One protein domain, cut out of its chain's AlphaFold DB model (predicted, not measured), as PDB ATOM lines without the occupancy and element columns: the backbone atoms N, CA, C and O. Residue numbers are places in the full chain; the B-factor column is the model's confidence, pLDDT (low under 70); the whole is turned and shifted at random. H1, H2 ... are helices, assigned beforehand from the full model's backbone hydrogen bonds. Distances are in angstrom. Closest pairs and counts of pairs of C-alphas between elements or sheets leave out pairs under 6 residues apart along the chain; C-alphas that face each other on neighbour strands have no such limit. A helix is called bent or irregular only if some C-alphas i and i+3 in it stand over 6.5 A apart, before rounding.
ATOM      1  N   VAL A 130      43.472 -51.943  39.872       85.56
ATOM      2  CA  VAL A 130      44.098 -50.657  39.532       85.56
ATOM      3  C   VAL A 130      44.659 -50.767  38.121       85.56
ATOM      4  O   VAL A 130      45.819 -51.121  37.930       85.56
ATOM      5  N   GLN A 131      43.788 -50.606  37.129       85.00
ATOM      6  CA  GLN A 131      44.057 -50.828  35.704       85.00
ATOM      7  C   GLN A 131      43.447 -49.688  34.882       85.00
ATOM      8  O   GLN A 131      42.510 -49.036  35.342       85.00
ATOM      9  N   PHE A 132      43.931 -49.468  33.658       86.88
ATOM     10  CA  PHE A 132      43.305 -48.510  32.739       86.88
ATOM     11  C   PHE A 132      41.835 -48.866  32.477       86.88
ATOM     12  O   PHE A 132      40.969 -48.007  32.573       86.88
ATOM     13  N   CYS A 133      41.529 -50.141  32.227       80.38
ATOM     14  CA  CYS A 133      40.152 -50.571  31.972       80.38
ATOM     15  C   CYS A 133      39.256 -50.621  33.220       80.38
ATOM     16  O   CYS A 133      38.040 -50.551  33.088       80.38
ATOM     17  N   HIS A 134      39.832 -50.772  34.416       76.56
ATOM     18  CA  HIS A 134      39.092 -50.862  35.675       76.56
ATOM     19  C   HIS A 134      39.939 -50.254  36.797       76.56
ATOM     20  O   HIS A 134      40.875 -50.897  37.280       76.56
ATOM     21  N   GLY A 135      39.622 -49.020  37.197       77.12
ATOM     22  CA  GLY A 135      40.221 -48.358  38.357       77.12
ATOM     23  C   GLY A 135      40.851 -46.994  38.067       77.12
ATOM     24  O   GLY A 135      40.645 -46.379  37.021       77.12
ATOM     25  N   ALA A 136      41.619 -46.514  39.045       85.62
ATOM     26  CA  ALA A 136      42.166 -45.157  39.083       85.62
ATOM     27  C   ALA A 136      42.919 -44.689  37.812       85.62
ATOM     28  O   ALA A 136      42.706 -43.538  37.416       85.62
ATOM     29  N   PRO A 137      43.747 -45.514  37.135       90.12
ATOM     30  CA  PRO A 137      44.443 -45.090  35.918       90.12
ATOM     31  C   PRO A 137      43.493 -44.642  34.796       90.12
ATOM     32  O   PRO A 137      43.707 -43.592  34.195       90.12
ATOM     33  N   GLY A 138      42.406 -45.385  34.553       87.00
ATOM     34  CA  GLY A 138      41.420 -45.048  33.520       87.00
ATOM     35  C   GLY A 138      40.679 -43.746  33.806       87.00
ATOM     36  O   GLY A 138      40.591 -42.872  32.943       87.00
ATOM     37  N   PHE A 139      40.216 -43.574  35.050       86.00
ATOM     38  CA  PHE A 139      39.579 -42.327  35.484       86.00
ATOM     39  C   PHE A 139      40.515 -41.130  35.363       86.00
ATOM     40  O   PHE A 139      40.067 -40.049  34.998       86.00
ATOM     41  N   THR A 140      41.809 -41.316  35.626       91.56
ATOM     42  CA  THR A 140      42.790 -40.237  35.498       91.56
ATOM     43  C   THR A 140      42.883 -39.743  34.056       91.56
ATOM     44  O   THR A 140      42.741 -38.545  33.822       91.56
ATOM     45  N   HIS A 141      43.009 -40.653  33.085       90.12
ATOM     46  CA  HIS A 141      43.008 -40.281  31.667       90.12
ATOM     47  C   HIS A 141      41.695 -39.624  31.231       90.12
ATOM     48  O   HIS A 141      41.719 -38.619  30.523       90.12
ATOM     49  N   ALA A 142      40.548 -40.152  31.674       86.06
ATOM     50  CA  ALA A 142      39.245 -39.567  31.366       86.06
ATOM     51  C   ALA A 142      39.141 -38.127  31.895       86.06
ATOM     52  O   ALA A 142      38.762 -37.210  31.169       86.06
ATOM     53  N   LEU A 143      39.527 -37.915  33.153       86.88
ATOM     54  CA  LEU A 143      39.493 -36.613  33.808       86.88
ATOM     55  C   LEU A 143      40.461 -35.615  33.168       86.88
ATOM     56  O   LEU A 143      40.072 -34.470  32.959       86.88
ATOM     57  N   GLN A 144      41.670 -36.041  32.788       90.75
ATOM     58  CA  GLN A 144      42.614 -35.210  32.027       90.75
ATOM     59  C   GLN A 144      42.009 -34.747  30.696       90.75
ATOM     60  O   GLN A 144      42.099 -33.567  30.361       90.75
ATOM     61  N   SER A 145      41.332 -35.642  29.967       88.06
ATOM     62  CA  SER A 145      40.652 -35.300  28.712       88.06
ATOM     63  C   SER A 145      39.463 -34.360  28.905       88.06
ATOM     64  O   SER A 145      39.222 -33.509  28.053       88.06
ATOM     65  N   LEU A 146      38.731 -34.480  30.015       84.62
ATOM     66  CA  LEU A 146      37.589 -33.615  30.321       84.62
ATOM     67  C   LEU A 146      38.024 -32.246  30.864       84.62
ATOM     68  O   LEU A 146      37.357 -31.249  30.590       84.62
ATOM     69  N   ARG A 147      39.145 -32.167  31.595       88.44
ATOM     70  CA  ARG A 147      39.624 -30.965  32.306       88.44
ATOM     71  C   ARG A 147      39.527 -29.655  31.499       88.44
ATOM     72  O   ARG A 147      39.036 -28.678  32.066       88.44
ATOM     73  N   PRO A 148      39.919 -29.582  30.206       89.06
ATOM     74  CA  PRO A 148      39.848 -28.338  29.431       89.06
ATOM     75  C   PRO A 148      38.419 -27.846  29.151       89.06
ATOM     76  O   PRO A 148      38.215 -26.652  28.945       89.06
ATOM     77  N   TYR A 149      37.432 -28.744  29.147       84.88
ATOM     78  CA  TYR A 149      36.042 -28.444  28.784       84.88
ATOM     79  C   TYR A 149      35.177 -28.011  29.973       84.88
ATOM     80  O   TYR A 149      34.091 -27.467  29.775       84.88
ATOM     81  N   TYR A 150      35.654 -28.208  31.205       77.44
ATOM     82  CA  TYR A 150      34.917 -27.892  32.432       77.44
ATOM     83  C   TYR A 150      35.707 -26.926  33.331       77.44
ATOM     84  O   TYR A 150      36.099 -27.298  34.439       77.44
ATOM     85  N   PRO A 151      35.924 -25.663  32.906       87.00
ATOM     86  CA  PRO A 151      36.734 -24.694  33.651       87.00
ATOM     87  C   PRO A 151      36.218 -24.444  35.077       87.00
ATOM     88  O   PRO A 151      37.007 -24.281  36.000       87.00
ATOM     89  N   ALA A 152      34.898 -24.493  35.284       81.81
ATOM     90  CA  ALA A 152      34.283 -24.330  36.603       81.81
ATOM     91  C   ALA A 152      34.556 -25.500  37.573       81.81
ATOM     92  O   ALA A 152      34.295 -25.374  38.768       81.81
ATOM     93  N   LEU A 153      35.049 -26.638  37.071       71.81
ATOM     94  CA  LEU A 153      35.308 -27.851  37.849       71.81
ATOM     95  C   LEU A 153      36.800 -28.199  37.937       71.81
ATOM     96  O   LEU A 153      37.117 -29.254  38.483       71.81
ATOM     97  N   GLN A 154      37.709 -27.343  37.451       86.50
ATOM     98  CA  GLN A 154      39.151 -27.642  37.396       86.50
ATOM     99  C   GLN A 154      39.705 -28.120  38.737       86.50
ATOM    100  O   GLN A 154      40.220 -29.229  38.808       86.50
ATOM    101  N   ASP A 155      39.469 -27.380  39.822       85.19
ATOM    102  CA  ASP A 155      39.959 -27.768  41.150       85.19
ATOM    103  C   ASP A 155      39.443 -29.144  41.609       85.19
ATOM    104  O   ASP A 155      40.114 -29.856  42.356       85.19
ATOM    105  N   GLN A 156      38.218 -29.516  41.225       79.75
ATOM    106  CA  GLN A 156      37.634 -30.812  41.579       79.75
ATOM    107  C   GLN A 156      38.259 -31.932  40.747       79.75
ATOM    108  O   GLN A 156      38.590 -32.987  41.292       79.75
ATOM    109  N   ILE A 157      38.446 -31.677  39.453       76.44
ATOM    110  CA  ILE A 157      39.088 -32.585  38.507       76.44
ATOM    111  C   ILE A 157      40.545 -32.828  38.916       76.44
ATOM    112  O   ILE A 157      40.948 -33.981  39.033       76.44
ATOM    113  N   ASP A 158      41.301 -31.781  39.243       92.50
ATOM    114  CA  ASP A 158      42.705 -31.887  39.649       92.50
ATOM    115  C   ASP A 158      42.863 -32.655  40.967       92.50
ATOM    116  O   ASP A 158      43.730 -33.522  41.086       92.50
ATOM    117  N   ARG A 159      41.974 -32.433  41.948       84.62
ATOM    118  CA  ARG A 159      41.959 -33.243  43.181       84.62
ATOM    119  C   ARG A 159      41.648 -34.714  42.911       84.62
ATOM    120  O   ARG A 159      42.234 -35.587  43.554       84.62
ATOM    121  N   ALA A 160      40.722 -35.001  41.999       78.38
ATOM    122  CA  ALA A 160      40.381 -36.371  41.631       78.38
ATOM    123  C   ALA A 160      41.533 -37.062  40.880       78.38
ATOM    124  O   ALA A 160      41.838 -38.218  41.172       78.38
ATOM    125  N   ILE A 161      42.218 -36.338  39.990       89.88
ATOM    126  CA  ILE A 161      43.433 -36.791  39.307       89.88
ATOM    127  C   ILE A 161      44.543 -37.098  40.325       89.88
ATOM    128  O   ILE A 161      45.108 -38.190  40.285       89.88
ATOM    129  N   GLU A 162      44.808 -36.214  41.293       93.50
ATOM    130  CA  GLU A 162      45.833 -36.465  42.319       93.50
ATOM    131  C   GLU A 162      45.482 -37.678  43.200       93.50
ATOM    132  O   GLU A 162      46.352 -38.497  43.509       93.50
ATOM    133  N   LYS A 163      44.196 -37.876  43.546       82.44
ATOM    134  CA  LYS A 163      43.740 -39.118  44.207       82.44
ATOM    135  C   LYS A 163      44.028 -40.337  43.322       82.44
ATOM    136  O   LYS A 163      44.537 -41.347  43.813       82.44
ATOM    137  N   GLY A 164      43.749 -40.230  42.022       83.94
ATOM    138  CA  GLY A 164      44.050 -41.253  41.022       83.94
ATOM    139  C   GLY A 164      45.538 -41.609  40.963       83.94
ATOM    140  O   GLY A 164      45.891 -42.793  40.960       83.94
ATOM    141  N   TYR A 165      46.421 -40.607  41.026       93.75
ATOM    142  CA  TYR A 165      47.868 -40.801  41.129       93.75
ATOM    143  C   TYR A 165      48.268 -41.521  42.413       93.75
ATOM    144  O   TYR A 165      49.058 -42.463  42.352       93.75
ATOM    145  N   GLY A 166      47.721 -41.130  43.567       85.44
ATOM    146  CA  GLY A 166      48.014 -41.777  44.849       85.44
ATOM    147  C   GLY A 166      47.651 -43.268  44.867       85.44
ATOM    148  O   GLY A 166      48.458 -44.105  45.290       85.44
ATOM    149  N   ILE A 167      46.471 -43.618  44.343       84.19
ATOM    150  CA  ILE A 167      46.016 -45.014  44.223       84.19
ATOM    151  C   ILE A 167      46.903 -45.786  43.243       84.19
ATOM    152  O   ILE A 167      47.387 -46.874  43.568       84.19
ATOM    153  N   SER A 168      47.154 -45.212  42.062       88.38
ATOM    154  CA  SER A 168      47.987 -45.835  41.028       88.38
ATOM    155  C   SER A 168      49.413 -46.067  41.519       88.38
ATOM    156  O   SER A 168      49.985 -47.116  41.252       88.38
ATOM    157  N   TRP A 169      49.972 -45.143  42.301       93.69
ATOM    158  CA  TRP A 169      51.317 -45.270  42.860       93.69
ATOM    159  C   TRP A 169      51.408 -46.413  43.869       93.69
ATOM    160  O   TRP A 169      52.344 -47.208  43.829       93.69
ATOM    161  N   THR A 170      50.412 -46.518  44.749       87.44
ATOM    162  CA  THR A 170      50.418 -47.498  45.842       87.44
ATOM    163  C   THR A 170      50.138 -48.917  45.341       87.44
ATOM    164  O   THR A 170      50.771 -49.867  45.796       87.44
ATOM    165  N   ASN A 171      49.214 -49.067  44.386       86.31
ATOM    166  CA  ASN A 171      48.629 -50.365  44.024       86.31
ATOM    167  C   ASN A 171      48.743 -50.714  42.525       86.31
ATOM    168  O   ASN A 171      48.296 -51.777  42.101       86.31
ATOM    169  N   GLY A 172      49.329 -49.842  41.701       89.38
ATOM    170  CA  GLY A 172      49.373 -50.005  40.244       89.38
ATOM    171  C   GLY A 172      50.487 -50.913  39.717       89.38
ATOM    172  O   GLY A 172      50.533 -51.158  38.510       89.38
ATOM    173  N   LEU A 173      51.385 -51.427  40.563       92.31
ATOM    174  CA  LEU A 173      52.387 -52.413  40.146       92.31
ATOM    175  C   LEU A 173      51.753 -53.806  40.051       92.31
ATOM    176  O   LEU A 173      51.653 -54.548  41.028       92.31
ATOM    177  N   LEU A 174      51.302 -54.162  38.850       89.00
ATOM    178  CA  LEU A 174      50.537 -55.383  38.616       89.00
ATOM    179  C   LEU A 174      51.435 -56.608  38.419       89.00
ATOM    180  O   LEU A 174      52.489 -56.545  37.794       89.00
ATOM    181  N   LYS A 175      50.949 -57.772  38.866       88.25
ATOM    182  CA  LYS A 175      51.573 -59.080  38.588       88.25
ATOM    183  C   LYS A 175      51.315 -59.588  37.163       88.25
ATOM    184  O   LYS A 175      51.783 -60.668  36.816       88.25
ATOM    185  N   LYS A 176      50.524 -58.878  36.356       86.56
ATOM    186  CA  LYS A 176      50.215 -59.243  34.965       86.56
ATOM    187  C   LYS A 176      51.317 -58.737  34.044       86.56
ATOM    188  O   LYS A 176      51.937 -57.724  34.347       86.56
ATOM    189  N   GLU A 177      51.557 -59.440  32.939       92.62
ATOM    190  CA  GLU A 177      52.496 -58.979  31.913       92.62
ATOM    191  C   GLU A 177      52.182 -57.535  31.470       92.62
ATOM    192  O   GLU A 177      51.002 -57.180  31.386       92.62
ATOM    193  N   PRO A 178      53.197 -56.685  31.219       96.50
ATOM    194  CA  PRO A 178      52.946 -55.302  30.834       96.50
ATOM    195  C   PRO A 178      52.135 -55.179  29.536       96.50
ATOM    196  O   PRO A 178      52.483 -55.758  28.514       96.50
ATOM    197  N   ASN A 179      51.063 -54.391  29.592       94.88
ATOM    198  CA  ASN A 179      50.243 -53.946  28.466       94.88
ATOM    199  C   ASN A 179      49.530 -52.628  28.844       94.88
ATOM    200  O   ASN A 179      49.652 -52.171  29.988       94.88
ATOM    201  N   LEU A 180      48.833 -51.995  27.897       92.31
ATOM    202  CA  LEU A 180      48.115 -50.734  28.127       92.31
ATOM    203  C   LEU A 180      46.798 -50.916  28.896       92.31
ATOM    204  O   LEU A 180      46.434 -50.058  29.684       92.31
ATOM    205  N   CYS A 181      46.070 -52.014  28.695       86.19
ATOM    206  CA  CYS A 181      44.730 -52.186  29.266       86.19
ATOM    207  C   CYS A 181      44.750 -52.415  30.786       86.19
ATOM    208  O   CYS A 181      44.005 -51.807  31.554       86.19
ATOM    209  N   HIS A 182      45.615 -53.324  31.228       87.44
ATOM    210  CA  HIS A 182      45.679 -53.818  32.601       87.44
ATOM    211  C   HIS A 182      47.083 -54.295  32.968       87.44
ATOM    212  O   HIS A 182      47.258 -55.343  33.600       87.44
ATOM    213  N   GLY A 183      48.084 -53.519  32.564       92.75
ATOM    214  CA  GLY A 183      49.492 -53.757  32.843       92.75
ATOM    215  C   GLY A 183      50.244 -52.460  33.143       92.75
ATOM    216  O   GLY A 183      49.669 -51.374  33.213       92.75
ATOM    217  N   LEU A 184      51.559 -52.588  33.338       96.50
ATOM    218  CA  LEU A 184      52.409 -51.471  33.763       96.50
ATOM    219  C   LEU A 184      52.470 -50.316  32.755       96.50
ATOM    220  O   LEU A 184      52.641 -49.183  33.187       96.50
ATOM    221  N   PHE A 185      52.312 -50.575  31.450       97.56
ATOM    222  CA  PHE A 185      52.316 -49.507  30.448       97.56
ATOM    223  C   PHE A 185      51.136 -48.556  30.658       97.56
ATOM    224  O   PHE A 185      51.351 -47.362  30.827       97.56
ATOM    225  N   GLY A 186      49.907 -49.074  30.751       94.75
ATOM    226  CA  GLY A 186      48.723 -48.235  30.976       94.75
ATOM    227  C   GLY A 186      48.769 -47.486  32.301       94.75
ATOM    228  O   GLY A 186      48.528 -46.286  32.359       94.75
ATOM    229  N   ASN A 187      49.155 -48.183  33.371       96.50
ATOM    230  CA  ASN A 187      49.243 -47.570  34.694       96.50
ATOM    231  C   ASN A 187      50.354 -46.514  34.779       96.50
ATOM    232  O   ASN A 187      50.187 -45.505  35.457       96.50
ATOM    233  N   GLY A 188      51.484 -46.740  34.104       97.38
ATOM    234  CA  GLY A 188      52.591 -45.790  34.059       97.38
ATOM    235  C   GLY A 188      52.234 -44.521  33.288       97.38
ATOM    236  O   GLY A 188      52.560 -43.426  33.742       97.38
ATOM    237  N   LEU A 189      51.536 -44.660  32.157       97.12
ATOM    238  CA  LEU A 189      51.110 -43.528  31.328       97.12
ATOM    239  C   LEU A 189      50.043 -42.652  31.993       97.12
ATOM    240  O   LEU A 189      49.936 -41.486  31.629       97.12
ATOM    241  N   ALA A 190      49.321 -43.152  32.999       95.38
ATOM    242  CA  ALA A 190      48.398 -42.321  33.770       95.38
ATOM    243  C   ALA A 190      49.113 -41.148  34.459       95.38
ATOM    244  O   ALA A 190      48.537 -40.071  34.583       95.38
ATOM    245  N   PHE A 191      50.368 -41.321  34.887       97.31
ATOM    246  CA  PHE A 191      51.151 -40.247  35.503       97.31
ATOM    247  C   PHE A 191      51.642 -39.224  34.477       97.31
ATOM    248  O   PHE A 191      51.972 -39.610  33.351       97.31
ATOM    249  N   PRO A 192      51.822 -37.949  34.874       96.25
ATOM    250  CA  PRO A 192      52.521 -36.975  34.053       96.25
ATOM    251  C   PRO A 192      54.000 -37.353  33.899       96.25
ATOM    252  O   PRO A 192      54.514 -38.247  34.589       96.25
ATOM    253  N   LYS A 193      54.697 -36.682  32.978       97.12
ATOM    254  CA  LYS A 193      56.110 -36.953  32.712       97.12
ATOM    255  C   LYS A 193      56.920 -36.736  33.984       97.12
ATOM    256  O   LYS A 193      56.833 -35.691  34.624       97.12
ATOM    257  N   GLY A 194      57.712 -37.740  34.357       96.56
ATOM    258  CA  GLY A 194      58.556 -37.669  35.542       96.56
ATOM    259  C   GLY A 194      58.794 -39.014  36.233       96.56
ATOM    260  O   GLY A 194      58.453 -40.071  35.694       96.56
ATOM    261  N   PRO A 195      59.346 -38.983  37.462       97.38
ATOM    262  CA  PRO A 195      59.883 -40.170  38.131       97.38
ATOM    263  C   PRO A 195      58.862 -41.283  38.392       97.38
ATOM    264  O   PRO A 195      59.217 -42.458  38.366       97.38
ATOM    265  N   ARG A 196      57.586 -40.941  38.639       96.94
ATOM    266  CA  ARG A 196      56.529 -41.947  38.863       96.94
ATOM    267  C   ARG A 196      56.247 -42.756  37.593       96.94
ATOM    268  O   ARG A 196      56.205 -43.981  37.663       96.94
ATOM    269  N   ARG A 197      56.125 -42.089  36.437       97.62
ATOM    270  CA  ARG A 197      55.992 -42.756  35.133       97.62
ATOM    271  C   ARG A 197      57.224 -43.605  34.838       97.62
ATOM    272  O   ARG A 197      57.095 -44.785  34.525       97.62
ATOM    273  N   GLU A 198      58.409 -43.011  34.969       98.00
ATOM    274  CA  GLU A 198      59.682 -43.684  34.699       98.00
ATOM    275  C   GLU A 198      59.827 -44.960  35.533       98.00
ATOM    276  O   GLU A 198      60.173 -46.008  34.994       98.00
ATOM    277  N   HIS A 199      59.466 -44.916  36.818       97.75
ATOM    278  CA  HIS A 199      59.482 -46.085  37.692       97.75
ATOM    279  C   HIS A 199      58.658 -47.252  37.128       97.75
ATOM    280  O   HIS A 199      59.146 -48.379  37.060       97.75
ATOM    281  N   PHE A 200      57.425 -46.996  36.684       97.81
ATOM    282  CA  PHE A 200      56.546 -48.029  36.129       97.81
ATOM    283  C   PHE A 200      57.078 -48.578  34.803       97.81
ATOM    284  O   PHE A 200      57.101 -49.793  34.596       97.81
ATOM    285  N   LEU A 201      57.536 -47.695  33.915       97.88
ATOM    286  CA  LEU A 201      57.993 -48.077  32.581       97.88
ATOM    287  C   LEU A 201      59.357 -48.776  32.600       97.88
ATOM    288  O   LEU A 201      59.555 -49.742  31.864       97.88
ATOM    289  N   ALA A 202      60.262 -48.393  33.503       97.62
ATOM    290  CA  ALA A 202      61.527 -49.093  33.722       97.62
ATOM    291  C   ALA A 202      61.300 -50.555  34.145       97.62
ATOM    292  O   ALA A 202      61.982 -51.464  33.667       97.62
ATOM    293  N   LEU A 203      60.290 -50.797  34.989       95.69
ATOM    294  CA  LEU A 203      59.873 -52.138  35.414       95.69
ATOM    295  C   LEU A 203      59.192 -52.949  34.303       95.69
ATOM    296  O   LEU A 203      59.142 -54.176  34.396       95.69
ATOM    297  N   ALA A 204      58.683 -52.281  33.267       96.50
ATOM    298  CA  ALA A 204      58.012 -52.904  32.134       96.50
ATOM    299  C   ALA A 204      58.971 -53.336  31.012       96.50
ATOM    300  O   ALA A 204      58.539 -54.035  30.097       96.50
ATOM    301  N   THR A 205      60.252 -52.949  31.064       97.50
ATOM    302  CA  THR A 205      61.250 -53.307  30.038       97.50
ATOM    303  C   THR A 205      61.475 -54.825  29.949       97.50
ATOM    304  O   THR A 205      61.338 -55.518  30.964       97.50
ATOM    305  N   PRO A 206      61.852 -55.371  28.773       95.81
ATOM    306  CA  PRO A 206      62.027 -56.816  28.604       95.81
ATOM    307  C   PRO A 206      63.016 -57.418  29.609       95.81
ATOM    308  O   PRO A 206      62.720 -58.444  30.226       95.81
ATOM    309  N   ASP A 207      64.144 -56.741  29.841       96.38
ATOM    310  CA  ASP A 207      65.160 -57.184  30.796       96.38
ATOM    311  C   ASP A 207      64.643 -57.150  32.235       96.38
ATOM    312  O   ASP A 207      64.825 -58.117  32.975       96.38
ATOM    313  N   ALA A 208      63.948 -56.083  32.647       95.38
ATOM    314  CA  ALA A 208      63.384 -55.989  33.992       95.38
ATOM    315  C   ALA A 208      62.321 -57.069  34.247       95.38
ATOM    316  O   ALA A 208      62.331 -57.705  35.309       95.38
ATOM    317  N   VAL A 209      61.450 -57.317  33.265       94.06
ATOM    318  CA  VAL A 209      60.439 -58.380  33.308       94.06
ATOM    319  C   VAL A 209      61.109 -59.749  33.390       94.06
ATOM    320  O   VAL A 209      60.765 -60.543  34.266       94.06
ATOM    321  N   ALA A 210      62.098 -60.030  32.537       93.88
ATOM    322  CA  ALA A 210      62.823 -61.298  32.539       93.88
ATOM    323  C   ALA A 210      63.571 -61.525  33.862       93.88
ATOM    324  O   ALA A 210      63.505 -62.615  34.431       93.88
ATOM    325  N   ASN A 211      64.245 -60.497  34.384       95.25
ATOM    326  CA  ASN A 211      64.961 -60.550  35.658       95.25
ATOM    327  C   ASN A 211      64.012 -60.880  36.817       95.25
ATOM    328  O   ASN A 211      64.317 -61.752  37.629       95.25
ATOM    329  N   ARG A 212      62.839 -60.238  36.868       92.19
ATOM    330  CA  ARG A 212      61.828 -60.500  37.901       92.19
ATOM    331  C   ARG A 212      61.153 -61.858  37.750       92.19
ATOM    332  O   ARG A 212      61.014 -62.540  38.755       92.19
ATOM    333  N   LYS A 213      60.811 -62.291  36.530       91.88
ATOM    334  CA  LYS A 213      60.280 -63.647  36.277       91.88
ATOM    335  C   LYS A 213      61.251 -64.735  36.759       91.88
ATOM    336  O   LYS A 213      60.808 -65.771  37.240       91.88
ATOM    337  N   ARG A 214      62.572 -64.510  36.663       94.56
ATOM    338  CA  ARG A 214      63.583 -65.440  37.210       94.56
ATOM    339  C   ARG A 214      63.598 -65.490  38.739       94.56
ATOM    340  O   ARG A 214      63.907 -66.538  39.291       94.56
ATOM    341  N   GLN A 215      63.299 -64.378  39.407       93.50
ATOM    342  CA  GLN A 215      63.244 -64.301  40.872       93.50
ATOM    343  C   GLN A 215      61.915 -64.832  41.424       93.50
ATOM    344  O   GLN A 215      61.904 -65.526  42.435       93.50
ATOM    345  N   ASP A 216      60.809 -64.530  40.746       92.06
ATOM    346  CA  ASP A 216      59.465 -64.999  41.068       92.06
ATOM    347  C   ASP A 216      58.723 -65.384  39.770       92.06
ATOM    348  O   ASP A 216      58.179 -64.517  39.072       92.06
ATOM    349  N   PRO A 217      58.659 -66.689  39.446       90.56
ATOM    350  CA  PRO A 217      57.967 -67.193  38.259       90.56
ATOM    351  C   PRO A 217      56.450 -66.961  38.259       90.56
ATOM    352  O   PRO A 217      55.791 -67.196  37.245       90.56
ATOM    353  N   THR A 218      55.862 -66.538  39.383       88.56
ATOM    354  CA  THR A 218      54.428 -66.234  39.460       88.56
ATOM    355  C   THR A 218      54.082 -64.852  38.904       88.56
ATOM    356  O   THR A 218      52.902 -64.590  38.642       88.56
ATOM    357  N   LEU A 219      55.085 -63.991  38.690       89.25
ATOM    358  CA  LEU A 219      54.923 -62.644  38.151       89.25
ATOM    359  C   LEU A 219      54.863 -62.618  36.623       89.25
ATOM    360  O   LEU A 219      55.388 -63.477  35.918       89.25
ATOM    361  N   PHE A 220      54.241 -61.557  36.117       89.25
ATOM    362  CA  PHE A 220      54.127 -61.209  34.705       89.25
ATOM    363  C   PHE A 220      53.559 -62.339  33.838       89.25
ATOM    364  O   PHE A 220      54.000 -62.562  32.709       89.25
ATOM    365  N   LYS A 221      52.565 -63.060  34.369       85.94
ATOM    366  CA  LYS A 221      51.798 -64.037  33.590       85.94
ATOM    367  C   LYS A 221      51.090 -63.327  32.437       85.94
ATOM    368  O   LYS A 221      50.487 -62.268  32.653       85.94
ATOM    369  N   ALA A 222      51.122 -63.933  31.253       84.88
ATOM    370  CA  ALA A 222      50.392 -63.440  30.093       84.88
ATOM    371  C   ALA A 222      48.891 -63.349  30.417       84.88
ATOM    372  O   ALA A 222      48.292 -64.297  30.923       84.88
ATOM    373  N   HIS A 223      48.304 -62.184  30.157       77.88
ATOM    374  CA  HIS A 223      46.872 -61.904  30.316       77.88
ATOM    375  C   HIS A 223      46.354 -61.161  29.079       77.88
ATOM    376  O   HIS A 223      45.632 -60.169  29.179       77.88
ATOM    377  N   ASN A 224      46.788 -61.620  27.908       75.38
ATOM    378  CA  ASN A 224      46.399 -61.089  26.605       75.38
ATOM    379  C   ASN A 224      45.323 -61.944  25.912       75.38
ATOM    380  O   ASN A 224      44.898 -61.610  24.813       75.38
ATOM    381  N   TYR A 225      44.901 -63.046  26.545       78.69
ATOM    382  CA  TYR A 225      43.862 -63.958  26.056       78.69
ATOM    383  C   TYR A 225      44.145 -64.537  24.655       78.69
ATOM    384  O   TYR A 225      43.215 -64.859  23.924       78.69
ATOM    385  N   GLY A 226      45.423 -64.658  24.272       79.12
ATOM    386  CA  GLY A 226      45.835 -65.118  22.938       79.12
ATOM    387  C   GLY A 226      45.726 -64.057  21.836       79.12
ATOM    388  O   GLY A 226      45.834 -64.387  20.659       79.12
ATOM    389  N   ILE A 227      45.508 -62.786  22.192       78.75
ATOM    390  CA  ILE A 227      45.323 -61.670  21.254       78.75
ATOM    391  C   ILE A 227      46.620 -60.847  21.157       78.75
ATOM    392  O   ILE A 227      46.669 -59.677  21.539       78.75
ATOM    393  N   ASP A 228      47.695 -61.462  20.660       79.69
ATOM    394  CA  ASP A 228      49.051 -60.882  20.677       79.69
ATOM    395  C   ASP A 228      49.188 -59.571  19.881       79.69
ATOM    396  O   ASP A 228      50.000 -58.715  20.232       79.69
ATOM    397  N   LEU A 229      48.383 -59.393  18.827       85.38
ATOM    398  CA  LEU A 229      48.396 -58.197  17.971       85.38
ATOM    399  C   LEU A 229      47.584 -57.022  18.530       85.38
ATOM    400  O   LEU A 229      47.593 -55.940  17.946       85.38
ATOM    401  N   SER A 230      46.866 -57.208  19.639       84.81
ATOM    402  CA  SER A 230      46.122 -56.112  20.257       84.81
ATOM    403  C   SER A 230      47.084 -55.061  20.803       84.81
ATOM    404  O   SER A 230      47.916 -55.369  21.654       84.81
ATOM    405  N   VAL A 231      46.914 -53.804  20.380       83.19
ATOM    406  CA  VAL A 231      47.665 -52.666  20.940       83.19
ATOM    407  C   VAL A 231      47.433 -52.535  22.441       83.19
ATOM    408  O   VAL A 231      48.371 -52.254  23.180       83.19
ATOM    409  N   LEU A 232      46.218 -52.821  22.912       82.62
ATOM    410  CA  LEU A 232      45.863 -52.683  24.322       82.62
ATOM    411  C   LEU A 232      46.302 -53.866  25.196       82.62
ATOM    412  O   LEU A 232      46.554 -53.676  26.385       82.62
ATOM    413  N   LEU A 233      46.368 -55.083  24.645       83.25
ATOM    414  CA  LEU A 233      46.553 -56.318  25.425       83.25
ATOM    415  C   LEU A 233      47.901 -57.009  25.193       83.25
ATOM    416  O   LEU A 233      48.391 -57.687  26.098       83.25
ATOM    417  N   GLY A 234      48.479 -56.870  24.000       85.50
ATOM    418  CA  GLY A 234      49.751 -57.476  23.626       85.50
ATOM    419  C   GLY A 234      50.939 -56.642  24.100       85.50
ATOM    420  O   GLY A 234      50.941 -55.423  23.952       85.50
ATOM    421  N   TYR A 235      51.977 -57.303  24.624       94.88
ATOM    422  CA  TYR A 235      53.157 -56.623  25.168       94.88
ATOM    423  C   TYR A 235      53.834 -55.706  24.142       94.88
ATOM    424  O   TYR A 235      54.023 -54.523  24.409       94.88
ATOM    425  N   TRP A 236      54.191 -56.228  22.961       96.31
ATOM    426  CA  TRP A 236      54.973 -55.466  21.978       96.31
ATOM    427  C   TRP A 236      54.202 -54.295  21.366       96.31
ATOM    428  O   TRP A 236      54.748 -53.191  21.359       96.31
ATOM    429  N   PRO A 237      52.945 -54.470  20.916       92.31
ATOM    430  CA  PRO A 237      52.131 -53.341  20.479       92.31
ATOM    431  C   PRO A 237      51.916 -52.285  21.579       92.31
ATOM    432  O   PRO A 237      52.074 -51.095  21.317       92.31
ATOM    433  N   SER A 238      51.634 -52.702  22.823       94.38
ATOM    434  CA  SER A 238      51.509 -51.783  23.965       94.38
ATOM    435  C   SER A 238      52.803 -51.024  24.254       94.38
ATOM    436  O   SER A 238      52.765 -49.821  24.505       94.38
ATOM    437  N   ALA A 239      53.948 -51.710  24.218       97.25
ATOM    438  CA  ALA A 239      55.255 -51.103  24.427       97.25
ATOM    439  C   ALA A 239      55.552 -50.061  23.344       97.25
ATOM    440  O   ALA A 239      55.987 -48.961  23.664       97.25
ATOM    441  N   ALA A 240      55.280 -50.383  22.074       94.50
ATOM    442  CA  ALA A 240      55.491 -49.464  20.959       94.50
ATOM    443  C   ALA A 240      54.740 -48.138  21.161       94.50
ATOM    444  O   ALA A 240      55.344 -47.078  21.017       94.50
ATOM    445  N   TRP A 241      53.468 -48.199  21.571       95.69
ATOM    446  CA  TRP A 241      52.701 -47.000  21.921       95.69
ATOM    447  C   TRP A 241      53.266 -46.286  23.153       95.69
ATOM    448  O   TRP A 241      53.472 -45.077  23.134       95.69
ATOM    449  N   ALA A 242      53.560 -47.018  24.232       96.75
ATOM    450  CA  ALA A 242      54.035 -46.404  25.469       96.75
ATOM    451  C   ALA A 242      55.339 -45.620  25.275       96.75
ATOM    452  O   ALA A 242      55.502 -44.545  25.849       96.75
ATOM    453  N   TRP A 243      56.244 -46.131  24.440       97.06
ATOM    454  CA  TRP A 243      57.485 -45.440  24.108       97.06
ATOM    455  C   TRP A 243      57.283 -44.287  23.124       97.06
ATOM    456  O   TRP A 243      58.020 -43.310  23.213       97.06
ATOM    457  N   SER A 244      56.289 -44.348  22.228       95.75
ATOM    458  CA  SER A 244      56.018 -43.237  21.306       95.75
ATOM    459  C   SER A 244      55.490 -41.994  22.017       95.75
ATOM    460  O   SER A 244      55.810 -40.888  21.597       95.75
ATOM    461  N   VAL A 245      54.730 -42.171  23.103       95.19
ATOM    462  CA  VAL A 245      54.149 -41.069  23.895       95.19
ATOM    463  C   VAL A 245      54.934 -40.768  25.182       95.19
ATOM    464  O   VAL A 245      54.519 -39.947  25.996       95.19
ATOM    465  N   TYR A 246      56.078 -41.428  25.402       95.44
ATOM    466  CA  TYR A 246      56.835 -41.345  26.660       95.44
ATOM    467  C   TYR A 246      57.229 -39.912  27.045       95.44
ATOM    468  O   TYR A 246      57.191 -39.549  28.225       95.44
ATOM    469  N   GLU A 247      57.601 -39.113  26.047       94.81
ATOM    470  CA  GLU A 247      58.112 -37.753  26.223       94.81
ATOM    471  C   GLU A 247      57.009 -36.694  26.387       94.81
ATOM    472  O   GLU A 247      57.331 -35.546  26.700       94.81
ATOM    473  N   GLU A 248      55.736 -37.061  26.206       94.06
ATOM    474  CA  GLU A 248      54.591 -36.157  26.351       94.06
ATOM    475  C   GLU A 248      54.312 -35.852  27.827       94.06
ATOM    476  O   GLU A 248      54.367 -36.747  28.673       94.06
ATOM    477  N   ASP A 249      53.971 -34.607  28.167       93.00
ATOM    478  CA  ASP A 249      53.679 -34.245  29.561       93.00
ATOM    479  C   ASP A 249      52.476 -35.034  30.101       93.00
ATOM    480  O   ASP A 249      52.588 -35.680  31.145       93.00
ATOM    481  N   GLU A 250      51.379 -35.086  29.341       92.19
ATOM    482  CA  GLU A 250      50.173 -35.876  29.621       92.19
ATOM    483  C   GLU A 250      49.818 -36.753  28.401       92.19
ATOM    484  O   GLU A 250      49.154 -36.277  27.479       92.19
ATOM    485  N   PRO A 251      50.281 -38.015  28.357       92.69
ATOM    486  CA  PRO A 251      50.164 -38.870  27.191       92.69
ATOM    487  C   PRO A 251      48.742 -39.378  27.012       92.69
ATOM    488  O   PRO A 251      48.031 -39.709  27.969       92.69
ATOM    489  N   ARG A 252      48.362 -39.511  25.746       88.75
ATOM    490  CA  ARG A 252      47.092 -40.113  25.346       88.75
ATOM    491  C   ARG A 252      47.189 -41.645  25.334       88.75
ATOM    492  O   ARG A 252      48.246 -42.238  25.099       88.75
ATOM    493  N   ILE A 253      46.064 -42.304  25.587       89.44
ATOM    494  CA  ILE A 253      45.893 -43.750  25.473       89.44
ATOM    495  C   ILE A 253      45.251 -44.070  24.127       89.44
ATOM    496  O   ILE A 253      44.227 -43.493  23.759       89.44
ATOM    497  N   PHE A 254      45.863 -45.028  23.434       83.38
ATOM    498  CA  PHE A 254      45.409 -45.555  22.154       83.38
ATOM    499  C   PHE A 254      43.938 -46.003  22.194       83.38
ATOM    500  O   PHE A 254      43.544 -46.737  23.103       83.38
ATOM    501  N   LEU A 255      43.151 -45.613  21.187       80.44
ATOM    502  CA  LEU A 255      41.702 -45.848  21.051       80.44
ATOM    503  C   LEU A 255      40.829 -45.274  22.175       80.44
ATOM    504  O   LEU A 255      39.680 -45.695  22.331       80.44
ATOM    505  N   PHE A 256      41.347 -44.336  22.964       82.56
ATOM    506  CA  PHE A 256      40.589 -43.723  24.052       82.56
ATOM    507  C   PHE A 256      40.510 -42.210  23.909       82.56
ATOM    508  O   PHE A 256      39.421 -41.657  23.782       82.56
ATOM    509  N   ASN A 257      41.658 -41.541  23.921       82.00
ATOM    510  CA  ASN A 257      41.744 -40.085  23.825       82.00
ATOM    511  C   ASN A 257      42.871 -39.634  22.882       82.00
ATOM    512  O   ASN A 257      43.326 -38.496  22.956       82.00
ATOM    513  N   ASP A 258      43.324 -40.521  21.996       80.12
ATOM    514  CA  ASP A 258      44.351 -40.308  20.971       80.12
ATOM    515  C   ASP A 258      43.827 -39.705  19.655       80.12
ATOM    516  O   ASP A 258      44.629 -39.385  18.779       80.12
ATOM    517  N   ILE A 259      42.509 -39.500  19.545       67.56
ATOM    518  CA  ILE A 259      41.825 -38.873  18.398       67.56
ATOM    519  C   ILE A 259      41.464 -37.414  18.710       67.56
ATOM    520  O   ILE A 259      41.248 -37.079  19.901       67.56
TER     521      ILE A 259
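What this domain is: This is residues 130 to 259 of the 259 residues of the protein "LanC-like protein 3" of Tolypocladium ophioglossoides (strain CBS 100239) (UniProt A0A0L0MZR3). A long helical hairpin, H2 with H1 folded along it, forms one end of this elongated model, and its turn, residues 148 to 153, sticks out free. The hairpin's other end meets a helical body in which short H3 is the core, H4 and H6 pack on it, and H5 lies at the far end of the longest axis. The 130 printed residues hold six named helices, H1 to H6 in chain order, and no named strand; the class is all helix, with 71 residues in named helices and long links from H2 to H3 and from H5 to H6. The whole is compact, with a radius of gyration of the C-alphas of 14.5 A, and spans 50 by 28 by 25 A.

Where its parts are: Find C-alpha 151 at (36.734, -24.694, 33.651); from there H2, residues 151 to 171, runs 30.1 A and has a kink of 27 degrees near residue 158. Before it, H1 begins at C-alpha 136, at (42.166, -45.157, 39.083), and covers residues 136 to 149 in 20.6 A. Both are irregular: C-alphas 145 and 148 in H1 are 7.0 A apart, and C-alphas 152 and 155 in H2 are 8.0 A apart. Further on come H3, residues 184 to 189, 8.4 A; H4, residues 195 to 204, 14.2 A; and H5, residues 206 to 215, 14.4 A. H6, residues 235 to 244, runs 14.2 A and ends at C-alpha 244, at (56.018, -43.237, 21.306).

How they stand to each other: Start at H2, which touches H1 in a hairpin; they run opposite ways at a shallow tilt of 17 degrees, and their closest C-alphas, Ala 136 and Gly 164, are 4.7 A apart. Look next at Asn 187 of H3: its C-alpha is 5.5 A from that of Pro 137, and H1 and H3 are close but not clearly touching. H3 and H4 form a second hairpin, with a shallow tilt of 27 degrees and closest C-alphas Gly 188 and Arg 197 at 4.7 A. H3 also touches H6, the same way at a shallow tilt of 21 degrees, closest at the C-alphas of Phe 185 and Ala 242, 6.1 A. H4 and H6 are near each other. H5 is close to H4 but not clearly touching, with the C-alphas of Leu 203 and Val 209 closest at 6.6 A; at 71 degrees their lines are only just about perpendicular. H5 is apart from H6. In H3, H4, H5 and H6 every O i to N i+4 pair is within hydrogen-bond range; in H1 8 of 10 are, and in H2 15 of 17.

The domain as a whole: The two farthest C-alphas, Ala 152 and Arg 214, are 50.5 A apart. The printed part has no cut. The links from H2 to H3, residues 172 to 183, and from H5 to H6, residues 216 to 234, are long. Residues 245 to 259, the last being the chain's last, hold no named element. The mean pLDDT of the printed part is 89.4, and residue 259 is under 70.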